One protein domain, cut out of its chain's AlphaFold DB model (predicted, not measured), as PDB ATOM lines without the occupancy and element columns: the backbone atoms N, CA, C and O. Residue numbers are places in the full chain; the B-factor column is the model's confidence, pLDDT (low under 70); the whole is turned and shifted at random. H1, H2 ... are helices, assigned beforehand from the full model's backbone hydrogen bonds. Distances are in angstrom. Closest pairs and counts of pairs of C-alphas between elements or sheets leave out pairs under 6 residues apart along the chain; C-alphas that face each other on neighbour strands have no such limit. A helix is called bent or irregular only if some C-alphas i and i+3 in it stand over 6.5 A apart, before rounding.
ATOM      1  N   GLU A  35      11.755  29.243 -41.588       88.50
ATOM      2  CA  GLU A  35      11.658  30.335 -40.604       88.50
ATOM      3  C   GLU A  35      11.637  31.723 -41.269       88.50
ATOM      4  O   GLU A  35      10.946  32.633 -40.816       88.50
ATOM      5  N   LYS A  36      12.372  31.889 -42.375       89.62
ATOM      6  CA  LYS A  36      12.458  33.160 -43.102       89.62
ATOM      7  C   LYS A  36      11.203  33.491 -43.918       89.62
ATOM      8  O   LYS A  36      10.913  34.671 -44.115       89.62
ATOM      9  N   TYR A  37      10.507  32.481 -44.441       92.00
ATOM     10  CA  TYR A  37       9.429  32.666 -45.422       92.00
ATOM     11  C   TYR A  37       8.058  32.119 -44.991       92.00
ATOM     12  O   TYR A  37       7.079  32.389 -45.682       92.00
ATOM     13  N   MET A  38       7.965  31.377 -43.887       91.56
ATOM     14  CA  MET A  38       6.727  30.797 -43.356       91.56
ATOM     15  C   MET A  38       6.525  31.218 -41.899       91.56
ATOM     16  O   MET A  38       7.475  31.397 -41.139       91.56
ATOM     17  N   SER A  39       5.271  31.350 -41.485       90.56
ATOM     18  CA  SER A  39       4.925  31.558 -40.079       90.56
ATOM     19  C   SER A  39       5.151  30.286 -39.251       90.56
ATOM     20  O   SER A  39       5.092  29.163 -39.755       90.56
ATOM     21  N   MET A  40       5.347  30.446 -37.939       85.94
ATOM     22  CA  MET A  40       5.481  29.315 -37.009       85.94
ATOM     23  C   MET A  40       4.274  28.363 -37.070       85.94
ATOM     24  O   MET A  40       4.437  27.149 -36.972       85.94
ATOM     25  N   GLU A  41       3.072  28.906 -37.272       86.38
ATOM     26  CA  GLU A  41       1.842  28.126 -37.423       86.38
ATOM     27  C   GLU A  41       1.869  27.254 -38.691       86.38
ATOM     28  O   GLU A  41       1.567  26.064 -38.629       86.38
ATOM     29  N   GLU A  42       2.317  27.792 -39.828       86.12
ATOM     30  CA  GLU A  42       2.459  27.034 -41.079       86.12
ATOM     31  C   GLU A  42       3.520  25.933 -40.981       86.12
ATOM     32  O   GLU A  42       3.310  24.823 -41.480       86.12
ATOM     33  N   ILE A  43       4.649  26.207 -40.321       85.88
ATOM     34  CA  ILE A  43       5.703  25.209 -40.092       85.88
ATOM     35  C   ILE A  43       5.153  24.060 -39.239       85.88
ATOM     36  O   ILE A  43       5.285  22.893 -39.615       85.88
ATOM     37  N   MET A  44       4.477  24.379 -38.130       84.75
ATOM     38  CA  MET A  44       3.868  23.376 -37.254       84.75
ATOM     39  C   MET A  44       2.787  22.559 -37.970       84.75
ATOM     40  O   MET A  44       2.774  21.335 -37.836       84.75
ATOM     41  N   ASN A  45       1.943  23.196 -38.784       83.25
ATOM     42  CA  ASN A  45       0.935  22.510 -39.596       83.25
ATOM     43  C   ASN A  45       1.570  21.544 -40.611       83.25
ATOM     44  O   ASN A  45       1.081  20.427 -40.788       83.25
ATOM     45  N   ASN A  46       2.679  21.921 -41.256       83.12
ATOM     46  CA  ASN A  46       3.392  21.034 -42.180       83.12
ATOM     47  C   ASN A  46       4.019  19.826 -41.463       83.12
ATOM     48  O   ASN A  46       3.927  18.709 -41.974       83.12
ATOM     49  N   ILE A  47       4.604  20.026 -40.276       84.44
ATOM     50  CA  ILE A  47       5.153  18.933 -39.456       84.44
ATOM     51  C   ILE A  47       4.033  17.997 -38.995       84.44
ATOM     52  O   ILE A  47       4.161  16.782 -39.131       84.44
ATOM     53  N   GLN A  48       2.916  18.535 -38.496       81.12
ATOM     54  CA  GLN A  48       1.759  17.729 -38.096       81.12
ATOM     55  C   GLN A  48       1.201  16.916 -39.267       81.12
ATOM     56  O   GLN A  48       0.953  15.721 -39.105       81.12
ATOM     57  N   ARG A  49       1.079  17.520 -40.457       78.69
ATOM     58  CA  ARG A  49       0.659  16.811 -41.673       78.69
ATOM     59  C   ARG A  49       1.620  15.674 -42.021       78.69
ATOM     60  O   ARG A  49       1.159  14.578 -42.320       78.69
ATOM     61  N   TRP A  50       2.931  15.904 -41.944       82.69
ATOM     62  CA  TRP A  50       3.932  14.859 -42.184       82.69
ATOM     63  C   TRP A  50       3.831  13.713 -41.165       82.69
ATOM     64  O   TRP A  50       3.843  12.553 -41.563       82.69
ATOM     65  N   ILE A  51       3.645  14.014 -39.874       81.00
ATOM     66  CA  ILE A  51       3.450  12.992 -38.828       81.00
ATOM     67  C   ILE A  51       2.189  12.159 -39.105       81.00
ATOM     68  O   ILE A  51       2.226  10.934 -39.006       81.00
ATOM     69  N   GLN A  52       1.074  12.793 -39.472       76.38
ATOM     70  CA  GLN A  52      -0.163  12.086 -39.836       76.38
ATOM     71  C   GLN A  52       0.014  11.224 -41.099       76.38
ATOM     72  O   GLN A  52      -0.488  10.098 -41.184       76.38
ATOM     73  N   GLU A  53       0.759  11.723 -42.084       75.75
ATOM     74  CA  GLU A  53       1.106  10.984 -43.297       75.75
ATOM     75  C   GLU A  53       2.012   9.778 -43.010       75.75
ATOM     76  O   GLU A  53       1.817   8.715 -43.600       75.75
ATOM     77  N   ASP A  54       2.967   9.906 -42.094       80.62
ATOM     78  CA  ASP A  54       3.827   8.804 -41.657       80.62
ATOM     79  C   ASP A  54       3.024   7.736 -40.897       80.62
ATOM     80  O   ASP A  54       3.117   6.546 -41.199       80.62
ATOM     81  N   GLN A  55       2.112   8.152 -40.013       78.31
ATOM     82  CA  GLN A  55       1.209   7.244 -39.293       78.31
ATOM     83  C   GLN A  55       0.289   6.437 -40.216       78.31
ATOM     84  O   GLN A  55      -0.168   5.357 -39.835       78.31
ATOM     85  N   THR A  56       0.012   6.936 -41.423       81.50
ATOM     86  CA  THR A  56      -0.834   6.280 -42.432       81.50
ATOM     87  C   THR A  56      -0.037   5.625 -43.564       81.50
ATOM     88  O   THR A  56      -0.636   5.073 -44.492       81.50
ATOM     89  N   SER A  57       1.299   5.620 -43.481       82.56
ATOM     90  CA  SER A  57       2.191   5.063 -44.507       82.56
ATOM     91  C   SER A  57       1.928   3.600 -44.816       82.56
ATOM     92  O   SER A  57       1.711   3.259 -45.978       82.56
ATOM     93  N   PHE A  58       1.762   2.793 -43.768       85.88
ATOM     94  CA  PHE A  58       1.458   1.367 -43.869       85.88
ATOM     95  C   PHE A  58       0.263   1.060 -44.788       85.88
ATOM     96  O   PHE A  58       0.241   0.026 -45.448       85.88
ATOM     97  N   LEU A  59      -0.754   1.935 -44.823       85.88
ATOM     98  CA  LEU A  59      -1.934   1.734 -45.663       85.88
ATOM     99  C   LEU A  59      -1.580   1.923 -47.139       85.88
ATOM    100  O   LEU A  59      -2.038   1.152 -47.975       85.88
ATOM    101  N   ALA A  60      -0.775   2.941 -47.453       84.62
ATOM    102  CA  ALA A  60      -0.309   3.189 -48.812       84.62
ATOM    103  C   ALA A  60       0.585   2.056 -49.303       84.62
ATOM    104  O   ALA A  60       0.344   1.555 -50.397       84.62
ATOM    105  N   ASP A  61       1.520   1.607 -48.469       86.50
ATOM    106  CA  ASP A  61       2.469   0.556 -48.827       86.50
ATOM    107  C   ASP A  61       1.739  -0.752 -49.166       86.50
ATOM    108  O   ASP A  61       1.932  -1.304 -50.246       86.50
ATOM    109  N   ILE A  62       0.803  -1.186 -48.312       89.94
ATOM    110  CA  ILE A  62       0.025  -2.422 -48.518       89.94
ATOM    111  C   ILE A  62      -0.924  -2.307 -49.722       89.94
ATOM    112  O   ILE A  62      -1.089  -3.240 -50.508       89.94
ATOM    113  N   VAL A  63      -1.609  -1.172 -49.881       87.62
ATOM    114  CA  VAL A  63      -2.608  -1.024 -50.949       87.62
ATOM    115  C   VAL A  63      -1.947  -0.879 -52.322       87.62
ATOM    116  O   VAL A  63      -2.497  -1.388 -53.304       87.62
ATOM    117  N   GLN A  64      -0.798  -0.204 -52.406       85.81
ATOM    118  CA  GLN A  64      -0.065   0.000 -53.659       85.81
ATOM    119  C   GLN A  64       0.770  -1.214 -54.064       85.81
ATOM    120  O   GLN A  64       0.970  -1.426 -55.260       85.81
ATOM    121  N   ASP A  65       1.211  -2.026 -53.104       87.25
ATOM    122  CA  ASP A  65       1.889  -3.280 -53.393       87.25
ATOM    123  C   ASP A  65       0.926  -4.294 -54.028       87.25
ATOM    124  O   ASP A  65      -0.026  -4.786 -53.413       87.25
ATOM    125  N   THR A  66       1.194  -4.629 -55.289       81.50
ATOM    126  CA  THR A  66       0.413  -5.596 -56.067       81.50
ATOM    127  C   THR A  66       0.484  -7.011 -55.507       81.50
ATOM    128  O   THR A  66      -0.406  -7.802 -55.797       81.50
ATOM    129  N   SER A  67       1.511  -7.333 -54.716       86.12
ATOM    130  CA  SER A  67       1.678  -8.655 -54.111       86.12
ATOM    131  C   SER A  67       0.857  -8.850 -52.835       86.12
ATOM    132  O   SER A  67       0.569  -9.991 -52.469       86.12
ATOM    133  N   SER A  68       0.413  -7.757 -52.204       90.94
ATOM    134  CA  SER A  68      -0.388  -7.818 -50.981       90.94
ATOM    135  C   SER A  68      -1.694  -8.589 -51.203       90.94
ATOM    136  O   SER A  68      -2.333  -8.497 -52.247       90.94
ATOM    137  N   SER A  69      -2.133  -9.330 -50.203       92.69
ATOM    138  CA  SER A  69      -3.387 -10.080 -50.201       92.69
ATOM    139  C   SER A  69      -4.585  -9.210 -49.808       92.69
ATOM    140  O   SER A  69      -4.454  -8.208 -49.097       92.69
ATOM    141  N   LEU A  70      -5.798  -9.628 -50.180       90.62
ATOM    142  CA  LEU A  70      -7.027  -8.978 -49.709       90.62
ATOM    143  C   LEU A  70      -7.177  -9.016 -48.182       90.62
ATOM    144  O   LEU A  70      -7.742  -8.087 -47.599       90.62
ATOM    145  N   SER A  71      -6.632 -10.037 -47.514       91.06
ATOM    146  CA  SER A  71      -6.552 -10.094 -46.050       91.06
ATOM    147  C   SER A  71      -5.722  -8.951 -45.465       91.06
ATOM    148  O   SER A  71      -6.171  -8.300 -44.519       91.06
ATOM    149  N   GLU A  72      -4.550  -8.666 -46.038       92.62
ATOM    150  CA  GLU A  72      -3.675  -7.574 -45.591       92.62
ATOM    151  C   GLU A  72      -4.314  -6.212 -45.861       92.62
ATOM    152  O   GLU A  72      -4.341  -5.360 -44.973       92.62
ATOM    153  N   ILE A  73      -4.926  -6.031 -47.037       91.88
ATOM    154  CA  ILE A  73      -5.679  -4.814 -47.372       91.88
ATOM    155  C   ILE A  73      -6.838  -4.604 -46.390       91.88
ATOM    156  O   ILE A  73      -7.020  -3.506 -45.862       91.88
ATOM    157  N   SER A  74      -7.617  -5.653 -46.111       91.06
ATOM    158  CA  SER A  74      -8.740  -5.603 -45.170       91.06
ATOM    159  C   SER A  74      -8.275  -5.240 -43.759       91.06
ATOM    160  O   SER A  74      -8.874  -4.376 -43.112       91.06
ATOM    161  N   ALA A  75      -7.171  -5.827 -43.290       90.75
ATOM    162  CA  ALA A  75      -6.569  -5.487 -42.003       90.75
ATOM    163  C   ALA A  75      -6.066  -4.033 -41.962       90.75
ATOM    164  O   ALA A  75      -6.321  -3.323 -40.985       90.75
ATOM    165  N   ALA A  76      -5.421  -3.558 -43.031       90.75
ATOM    166  CA  ALA A  76      -4.921  -2.191 -43.135       90.75
ATOM    167  C   ALA A  76      -6.060  -1.156 -43.121       90.75
ATOM    168  O   ALA A  76      -5.998  -0.176 -42.374       90.75
ATOM    169  N   ILE A  77      -7.140  -1.400 -43.871       89.69
ATOM    170  CA  ILE A  77      -8.330  -0.536 -43.890       89.69
ATOM    171  C   ILE A  77      -9.013  -0.518 -42.520       89.69
ATOM    172  O   ILE A  77      -9.385   0.554 -42.038       89.69
ATOM    173  N   LYS A  78      -9.150  -1.675 -41.856       87.62
ATOM    174  CA  LYS A  78      -9.705  -1.751 -40.493       87.62
ATOM    175  C   LYS A  78      -8.860  -0.947 -39.508       87.62
ATOM    176  O   LYS A  78      -9.410  -0.144 -38.756       87.62
ATOM    177  N   LYS A  79      -7.533  -1.107 -39.546       87.50
ATOM    178  CA  LYS A  79      -6.599  -0.338 -38.712       87.50
ATOM    179  C   LYS A  79      -6.766   1.167 -38.939       87.50
ATOM    180  O   LYS A  79      -6.915   1.905 -37.970       87.50
ATOM    181  N   TYR A  80      -6.831   1.616 -40.193       86.50
ATOM    182  CA  TYR A  80      -7.088   3.023 -40.518       86.50
ATOM    183  C   TYR A  80      -8.442   3.516 -39.984       86.50
ATOM    184  O   TYR A  80      -8.519   4.582 -39.381       86.50
ATOM    185  N   HIS A  81      -9.506   2.723 -40.125       84.69
ATOM    186  CA  HIS A  81     -10.834   3.085 -39.623       84.69
ATOM    187  C   HIS A  81     -10.873   3.241 -38.089       84.69
ATOM    188  O   HIS A  81     -11.693   4.000 -37.574       84.69
ATOM    189  N   HIS A  82     -10.004   2.551 -37.345       83.69
ATOM    190  CA  HIS A  82      -9.862   2.747 -35.896       83.69
ATOM    191  C   HIS A  82      -9.039   3.992 -35.525       83.69
ATOM    192  O   HIS A  82      -9.290   4.582 -34.477       83.69
ATOM    193  N   LEU A  83      -8.092   4.400 -36.376       81.44
ATOM    194  CA  LEU A  83      -7.252   5.587 -36.174       81.44
ATOM    195  C   LEU A  83      -7.954   6.890 -36.587       81.44
ATOM    196  O   LEU A  83      -7.736   7.923 -35.964       81.44
ATOM    197  N   SER A  84      -8.826   6.852 -37.598       76.62
ATOM    198  CA  SER A  84      -9.491   8.050 -38.134       76.62
ATOM    199  C   SER A  84     -10.259   8.878 -37.080       76.62
ATOM    200  O   SER A  84     -10.071  10.093 -37.048       76.62
ATOM    201  N   PRO A  85     -11.031   8.284 -36.141       76.56
ATOM    202  CA  PRO A  85     -11.675   9.039 -35.057       76.56
ATOM    203  C   PRO A  85     -10.709   9.710 -34.067       76.56
ATOM    204  O   PRO A  85     -11.137  10.545 -33.279       76.56
ATOM    205  N   GLN A  86      -9.424   9.345 -34.081       75.38
ATOM    206  CA  GLN A  86      -8.383   9.905 -33.211       75.38
ATOM    207  C   GLN A  86      -7.713  11.150 -33.828       75.38
ATOM    208  O   GLN A  86      -6.705  11.620 -33.310       75.38
ATOM    209  N   GLY A  87      -8.261  11.682 -34.929       68.62
ATOM    210  CA  GLY A  87      -7.744  12.870 -35.621       68.62
ATOM    211  C   GLY A  87      -6.678  12.573 -36.679       68.62
ATOM    212  O   GLY A  87      -6.008  13.493 -37.141       68.62
ATOM    213  N   VAL A  88      -6.500  11.303 -37.062       73.00
ATOM    214  CA  VAL A  88      -5.608  10.904 -38.159       73.00
ATOM    215  C   VAL A  88      -6.369  11.017 -39.481       73.00
ATOM    216  O   VAL A  88      -7.206  10.170 -39.799       73.00
ATOM    217  N   GLU A  89      -6.076  12.060 -40.256       74.88
ATOM    218  CA  GLU A  89      -6.667  12.293 -41.576       74.88
ATOM    219  C   GLU A  89      -5.653  12.067 -42.701       74.88
ATOM    220  O   GLU A  89      -4.451  12.290 -42.552       74.88
ATOM    221  N   LEU A  90      -6.143  11.612 -43.854       80.38
ATOM    222  CA  LEU A  90      -5.333  11.477 -45.062       80.38
ATOM    223  C   LEU A  90      -5.333  12.789 -45.843       80.38
ATOM    224  O   LEU A  90      -6.390  13.377 -46.082       80.38
ATOM    225  N   SER A  91      -4.168  13.195 -46.352       81.56
ATOM    226  CA  SER A  91      -4.104  14.270 -47.339       81.56
ATOM    227  C   SER A  91      -4.872  13.883 -48.610       81.56
ATOM    228  O   SER A  91      -4.898  12.719 -49.025       81.56
ATOM    229  N   LYS A  92      -5.509  14.865 -49.265       83.75
ATOM    230  CA  LYS A  92      -6.370  14.612 -50.433       83.75
ATOM    231  C   LYS A  92      -5.683  13.836 -51.572       83.75
ATOM    232  O   LYS A  92      -6.325  12.939 -52.136       83.75
ATOM    233  N   PRO A  93      -4.409  14.113 -51.926       85.94
ATOM    234  CA  PRO A  93      -3.702  13.335 -52.943       85.94
ATOM    235  C   PRO A  93      -3.521  11.871 -52.534       85.94
ATOM    236  O   PRO A  93      -3.738  10.972 -53.348       85.94
ATOM    237  N   ARG A  94      -3.190  11.622 -51.260       84.12
ATOM    238  CA  ARG A  94      -2.978  10.275 -50.724       84.12
ATOM    239  C   ARG A  94      -4.279   9.485 -50.665       84.12
ATOM    240  O   ARG A  94      -4.313   8.351 -51.128       84.12
ATOM    241  N   GLU A  95      -5.360  10.106 -50.196       87.56
ATOM    242  CA  GLU A  95      -6.704   9.516 -50.217       87.56
ATOM    243  C   GLU A  95      -7.112   9.128 -51.645       87.56
ATOM    244  O   GLU A  95      -7.557   8.010 -51.889       87.56
ATOM    245  N   THR A  96      -6.905  10.026 -52.614       89.62
ATOM    246  CA  THR A  96      -7.249   9.769 -54.020       89.62
ATOM    247  C   THR A  96      -6.417   8.625 -54.602       89.62
ATOM    248  O   THR A  96      -6.966   7.754 -55.273       89.62
ATOM    249  N   SER A  97      -5.110   8.595 -54.321       90.06
ATOM    250  CA  SER A  97      -4.206   7.519 -54.748       90.06
ATOM    251  C   SER A  97      -4.636   6.161 -54.181       90.06
ATOM    252  O   SER A  97      -4.794   5.194 -54.930       90.06
ATOM    253  N   LEU A  98      -4.929   6.110 -52.878       90.12
ATOM    254  CA  LEU A  98      -5.432   4.918 -52.193       90.12
ATOM    255  C   LEU A  98      -6.761   4.436 -52.776       90.12
ATOM    256  O   LEU A  98      -6.913   3.252 -53.063       90.12
ATOM    257  N   LEU A  99      -7.718   5.344 -52.992       92.81
ATOM    258  CA  LEU A  99      -9.012   5.010 -53.585       92.81
ATOM    259  C   LEU A  99      -8.854   4.430 -54.989       92.81
ATOM    260  O   LEU A  99      -9.465   3.412 -55.295       92.81
ATOM    261  N   VAL A 100      -8.024   5.043 -55.835       93.81
ATOM    262  CA  VAL A 100      -7.761   4.543 -57.192       93.81
ATOM    263  C   VAL A 100      -7.152   3.143 -57.152       93.81
ATOM    264  O   VAL A 100      -7.591   2.270 -57.904       93.81
ATOM    265  N   ALA A 101      -6.186   2.907 -56.264       92.25
ATOM    266  CA  ALA A 101      -5.584   1.592 -56.090       92.25
ATOM    267  C   ALA A 101      -6.616   0.552 -55.612       92.25
ATOM    268  O   ALA A 101      -6.725  -0.511 -56.217       92.25
ATOM    269  N   LEU A 102      -7.448   0.874 -54.616       93.62
ATOM    270  CA  LEU A 102      -8.505  -0.027 -54.135       93.62
ATOM    271  C   LEU A 102      -9.561  -0.326 -55.200       93.62
ATOM    272  O   LEU A 102      -9.922  -1.485 -55.382       93.62
ATOM    273  N   ILE A 103     -10.025   0.685 -55.941       94.69
ATOM    274  CA  ILE A 103     -10.980   0.497 -57.042       94.69
ATOM    275  C   ILE A 103     -10.395  -0.466 -58.076       94.69
ATOM    276  O   ILE A 103     -11.064  -1.417 -58.473       94.69
ATOM    277  N   ARG A 104      -9.132  -0.263 -58.468       92.38
ATOM    278  CA  ARG A 104      -8.455  -1.115 -59.449       92.38
ATOM    279  C   ARG A 104      -8.281  -2.552 -58.959       92.38
ATOM    280  O   ARG A 104      -8.387  -3.472 -59.769       92.38
ATOM    281  N   ARG A 105      -7.986  -2.738 -57.670       90.12
ATOM    282  CA  ARG A 105      -7.696  -4.049 -57.071       90.12
ATOM    283  C   ARG A 105      -8.943  -4.858 -56.737       90.12
ATOM    284  O   ARG A 105      -8.914  -6.063 -56.915       90.12
ATOM    285  N   LEU A 106     -10.013  -4.213 -56.276       92.38
ATOM    286  CA  LEU A 106     -11.213  -4.899 -55.784       92.38
ATOM    287  C   LEU A 106     -12.392  -4.864 -56.757       92.38
ATOM    288  O   LEU A 106     -13.189  -5.798 -56.758       92.38
ATOM    289  N   LEU A 107     -12.531  -3.795 -57.544       93.00
ATOM    290  CA  LEU A 107     -13.714  -3.551 -58.372       93.00
ATOM    291  C   LEU A 107     -13.407  -3.773 -59.855       93.00
ATOM    292  O   LEU A 107     -13.638  -4.851 -60.398       93.00
ATOM    293  N   ASN A 108     -12.856  -2.754 -60.516       88.81
ATOM    294  CA  ASN A 108     -12.656  -2.733 -61.957       88.81
ATOM    295  C   ASN A 108     -11.402  -1.915 -62.304       88.81
ATOM    296  O   ASN A 108     -11.134  -0.861 -61.724       88.81
ATOM    297  N   SER A 109     -10.618  -2.420 -63.257       87.00
ATOM    298  CA  SER A 109      -9.366  -1.818 -63.719       87.00
ATOM    299  C   SER A 109      -9.518  -0.869 -64.915       87.00
ATOM    300  O   SER A 109      -8.525  -0.261 -65.308       87.00
ATOM    301  N   GLN A 110     -10.717  -0.730 -65.492       87.00
ATOM    302  CA  GLN A 110     -10.984   0.196 -66.596       87.00
ATOM    303  C   GLN A 110     -10.842   1.657 -66.159       87.00
ATOM    304  O   GLN A 110     -11.317   2.062 -65.092       87.00
ATOM    305  N   GLN A 111     -10.193   2.464 -66.998       88.06
ATOM    306  CA  GLN A 111      -9.855   3.845 -66.665       88.06
ATOM    307  C   GLN A 111     -11.108   4.726 -66.557       88.06
ATOM    308  O   GLN A 111     -11.188   5.580 -65.671       88.06
ATOM    309  N   GLU A 112     -12.099   4.483 -67.412       87.25
ATOM    310  CA  GLU A 112     -13.409   5.133 -67.439       87.25
ATOM    311  C   GLU A 112     -14.138   4.901 -66.111       87.25
ATOM    312  O   GLU A 112     -14.502   5.858 -65.423       87.25
ATOM    313  N   PHE A 113     -14.232   3.633 -65.685       90.31
ATOM    314  CA  PHE A 113     -14.829   3.253 -64.405       90.31
ATOM    315  C   PHE A 113     -14.111   3.926 -63.229       90.31
ATOM    316  O   PHE A 113     -14.750   4.567 -62.396       90.31
ATOM    317  N   ILE A 114     -12.777   3.834 -63.171       92.75
ATOM    318  CA  ILE A 114     -11.962   4.413 -62.090       92.75
ATOM    319  C   ILE A 114     -12.172   5.930 -61.986       92.75
ATOM    320  O   ILE A 114     -12.278   6.475 -60.882       92.75
ATOM    321  N   ASN A 115     -12.241   6.624 -63.124       91.69
ATOM    322  CA  ASN A 115     -12.400   8.075 -63.175       91.69
ATOM    323  C   ASN A 115     -13.732   8.558 -62.597       91.69
ATOM    324  O   ASN A 115     -13.770   9.638 -61.995       91.69
ATOM    325  N   ILE A 116     -14.790   7.766 -62.752       92.56
ATOM    326  CA  ILE A 116     -16.100   8.020 -62.150       92.56
ATOM    327  C   ILE A 116     -16.061   7.604 -60.676       92.56
ATOM    328  O   ILE A 116     -16.293   8.423 -59.785       92.56
ATOM    329  N   ALA A 117     -15.680   6.355 -60.406       93.81
ATOM    330  CA  ALA A 117     -15.727   5.731 -59.091       93.81
ATOM    331  C   ALA A 117     -14.966   6.509 -58.009       93.81
ATOM    332  O   ALA A 117     -15.504   6.710 -56.919       93.81
ATOM    333  N   LYS A 118     -13.775   7.046 -58.309       93.56
ATOM    334  CA  LYS A 118     -12.971   7.823 -57.342       93.56
ATOM    335  C   LYS A 118     -13.663   9.093 -56.822       93.56
ATOM    336  O   LYS A 118     -13.262   9.627 -55.794       93.56
ATOM    337  N   LYS A 119     -14.689   9.595 -57.523       92.88
ATOM    338  CA  LYS A 119     -15.481  10.767 -57.107       92.88
ATOM    339  C   LYS A 119     -16.588  10.386 -56.112       92.88
ATOM    340  O   LYS A 119     -16.977  11.195 -55.266       92.88
ATOM    341  N   PHE A 120     -17.092   9.152 -56.192       93.81
ATOM    342  CA  PHE A 120     -18.279   8.712 -55.452       93.81
ATOM    343  C   PHE A 120     -17.978   7.713 -54.336       93.81
ATOM    344  O   PHE A 120     -18.653   7.750 -53.311       93.81
ATOM    345  N   ILE A 121     -16.937   6.896 -54.454       94.81
ATOM    346  CA  ILE A 121     -16.583   5.880 -53.457       94.81
ATOM    347  C   ILE A 121     -15.642   6.473 -52.401       94.81
ATOM    348  O   ILE A 121     -14.770   7.279 -52.718       94.81
ATOM    349  N   THR A 122     -15.823   6.082 -51.137       92.62
ATOM    350  CA  THR A 122     -14.951   6.460 -50.011       92.62
ATOM    351  C   THR A 122     -14.260   5.240 -49.392       92.62
ATOM    352  O   THR A 122     -14.685   4.102 -49.589       92.62
ATOM    353  N   LEU A 123     -13.220   5.457 -48.578       89.38
ATOM    354  CA  LEU A 123     -12.536   4.365 -47.865       89.38
ATOM    355  C   LEU A 123     -13.467   3.624 -46.891       89.38
ATOM    356  O   LEU A 123     -13.366   2.410 -46.722       89.38
ATOM    357  N   ASN A 124     -14.419   4.337 -46.283       90.19
ATOM    358  CA  ASN A 124     -15.414   3.723 -45.408       90.19
ATOM    359  C   ASN A 124     -16.364   2.790 -46.178       90.19
ATOM    360  O   ASN A 124     -16.806   1.773 -45.645       90.19
ATOM    361  N   ASP A 125     -16.664   3.101 -47.441       93.75
ATOM    362  CA  ASP A 125     -17.471   2.215 -48.280       93.75
ATOM    363  C   ASP A 125     -16.761   0.877 -48.525       93.75
ATOM    364  O   ASP A 125     -17.396  -0.170 -48.398       93.75
ATOM    365  N   PHE A 126     -15.444   0.890 -48.772       93.38
ATOM    366  CA  PHE A 126     -14.640  -0.335 -48.872       93.38
ATOM    367  C   PHE A 126     -14.603  -1.120 -47.558       93.38
ATOM    368  O   PHE A 126     -14.774  -2.335 -47.575       93.38
ATOM    369  N   ASN A 127     -14.461  -0.445 -46.411       91.19
ATOM    370  CA  ASN A 127     -14.515  -1.108 -45.103       91.19
ATOM    371  C   ASN A 127     -15.850  -1.841 -44.876       91.19
ATOM    372  O   ASN A 127     -15.880  -2.927 -44.304       91.19
ATOM    373  N   LYS A 128     -16.971  -1.257 -45.318       92.50
ATOM    374  CA  LYS A 128     -18.292  -1.902 -45.239       92.50
ATOM    375  C   LYS A 128     -18.416  -3.066 -46.216       92.50
ATOM    376  O   LYS A 128     -18.936  -4.108 -45.832       92.50
ATOM    377  N   MET A 129     -17.937  -2.889 -47.446       93.38
ATOM    378  CA  MET A 129     -17.976  -3.911 -48.489       93.38
ATOM    379  C   MET A 129     -17.166  -5.148 -48.088       93.38
ATOM    380  O   MET A 129     -17.713  -6.242 -48.088       93.38
TER     381      MET A 129
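What this domain is: This is residues 35 to 129 of the 863 residues of the protein "Pyruvate, phosphate dikinase" of Bacteroidetes bacterium (UniProt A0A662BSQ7). A loose cluster of five helices, H2 to H6, has a helical arm, H1, leading away from it, and residues 36 to 42 at the arm's far end stick out. In the cluster H4, H2, H3 and H6 stand round in an incomplete ring, and H5 packs on H4 on the side away from H3. The printed part has 95 residues, with six named helices in the order H1 to H6 and no named strand: an all helix domain. It is only just loose, close to compact, with a radius of gyration of the C-alphas of 15.2 A, and elongated, spanning 47 by 28 by 24 A.

How they stand to each other: H3, residues 70 to 86, touches H2, residues 57 to 64, closest at the C-alphas of Leu 59 and Ala 76, 5.5 A apart. They form a helical hairpin, opposite ways at a shallow tilt of 34.7 degrees, only just short of steep. With residues 74 to 81 alone, H3 touches H6, residues 123 to 129, at a steep tilt of 52 degrees; the closest C-alphas are those of Ile 77 and Asn 127, 6.3 A apart. H2 touches H4, residues 92 to 107, the same way at a steep tilt of 38 degrees, closest at the C-alphas of Gln 64 and Ala 101, 6.2 A. H4 touches H5, residues 111 to 120, opposite ways at a steep tilt of 58 degrees, closest at the C-alphas of Leu 99 and Lys 118, 6.1 A. H4 and H6 are close but not clearly touching. H1, residues 40 to 55, and H2 meet only through their link. Every O i to N i+4 pair is within hydrogen-bond range in H1, H2, H4 and H6, against 11 of 13 in H3 and 4 of 6 in H5.

Where its parts are: H3 measures 25.1 A and is irregular, but only just: C-alphas 82 and 85 are 6.6 A apart. H1 measures 22.6 A from C-alpha 40 at (5.481, 29.315, -37.009), and H4 21.1 A. H6 ends at C-alpha 129, (-17.976, -3.911, -48.489).

The domain as a whole: The two C-alphas farthest apart, those of Lys 36 and Met 129, are 48.3 A apart. The printed part has no cut, and its five links between helices are tight. Mean pLDDT of the printed part is 87.2; Gly 87 alone is under 70.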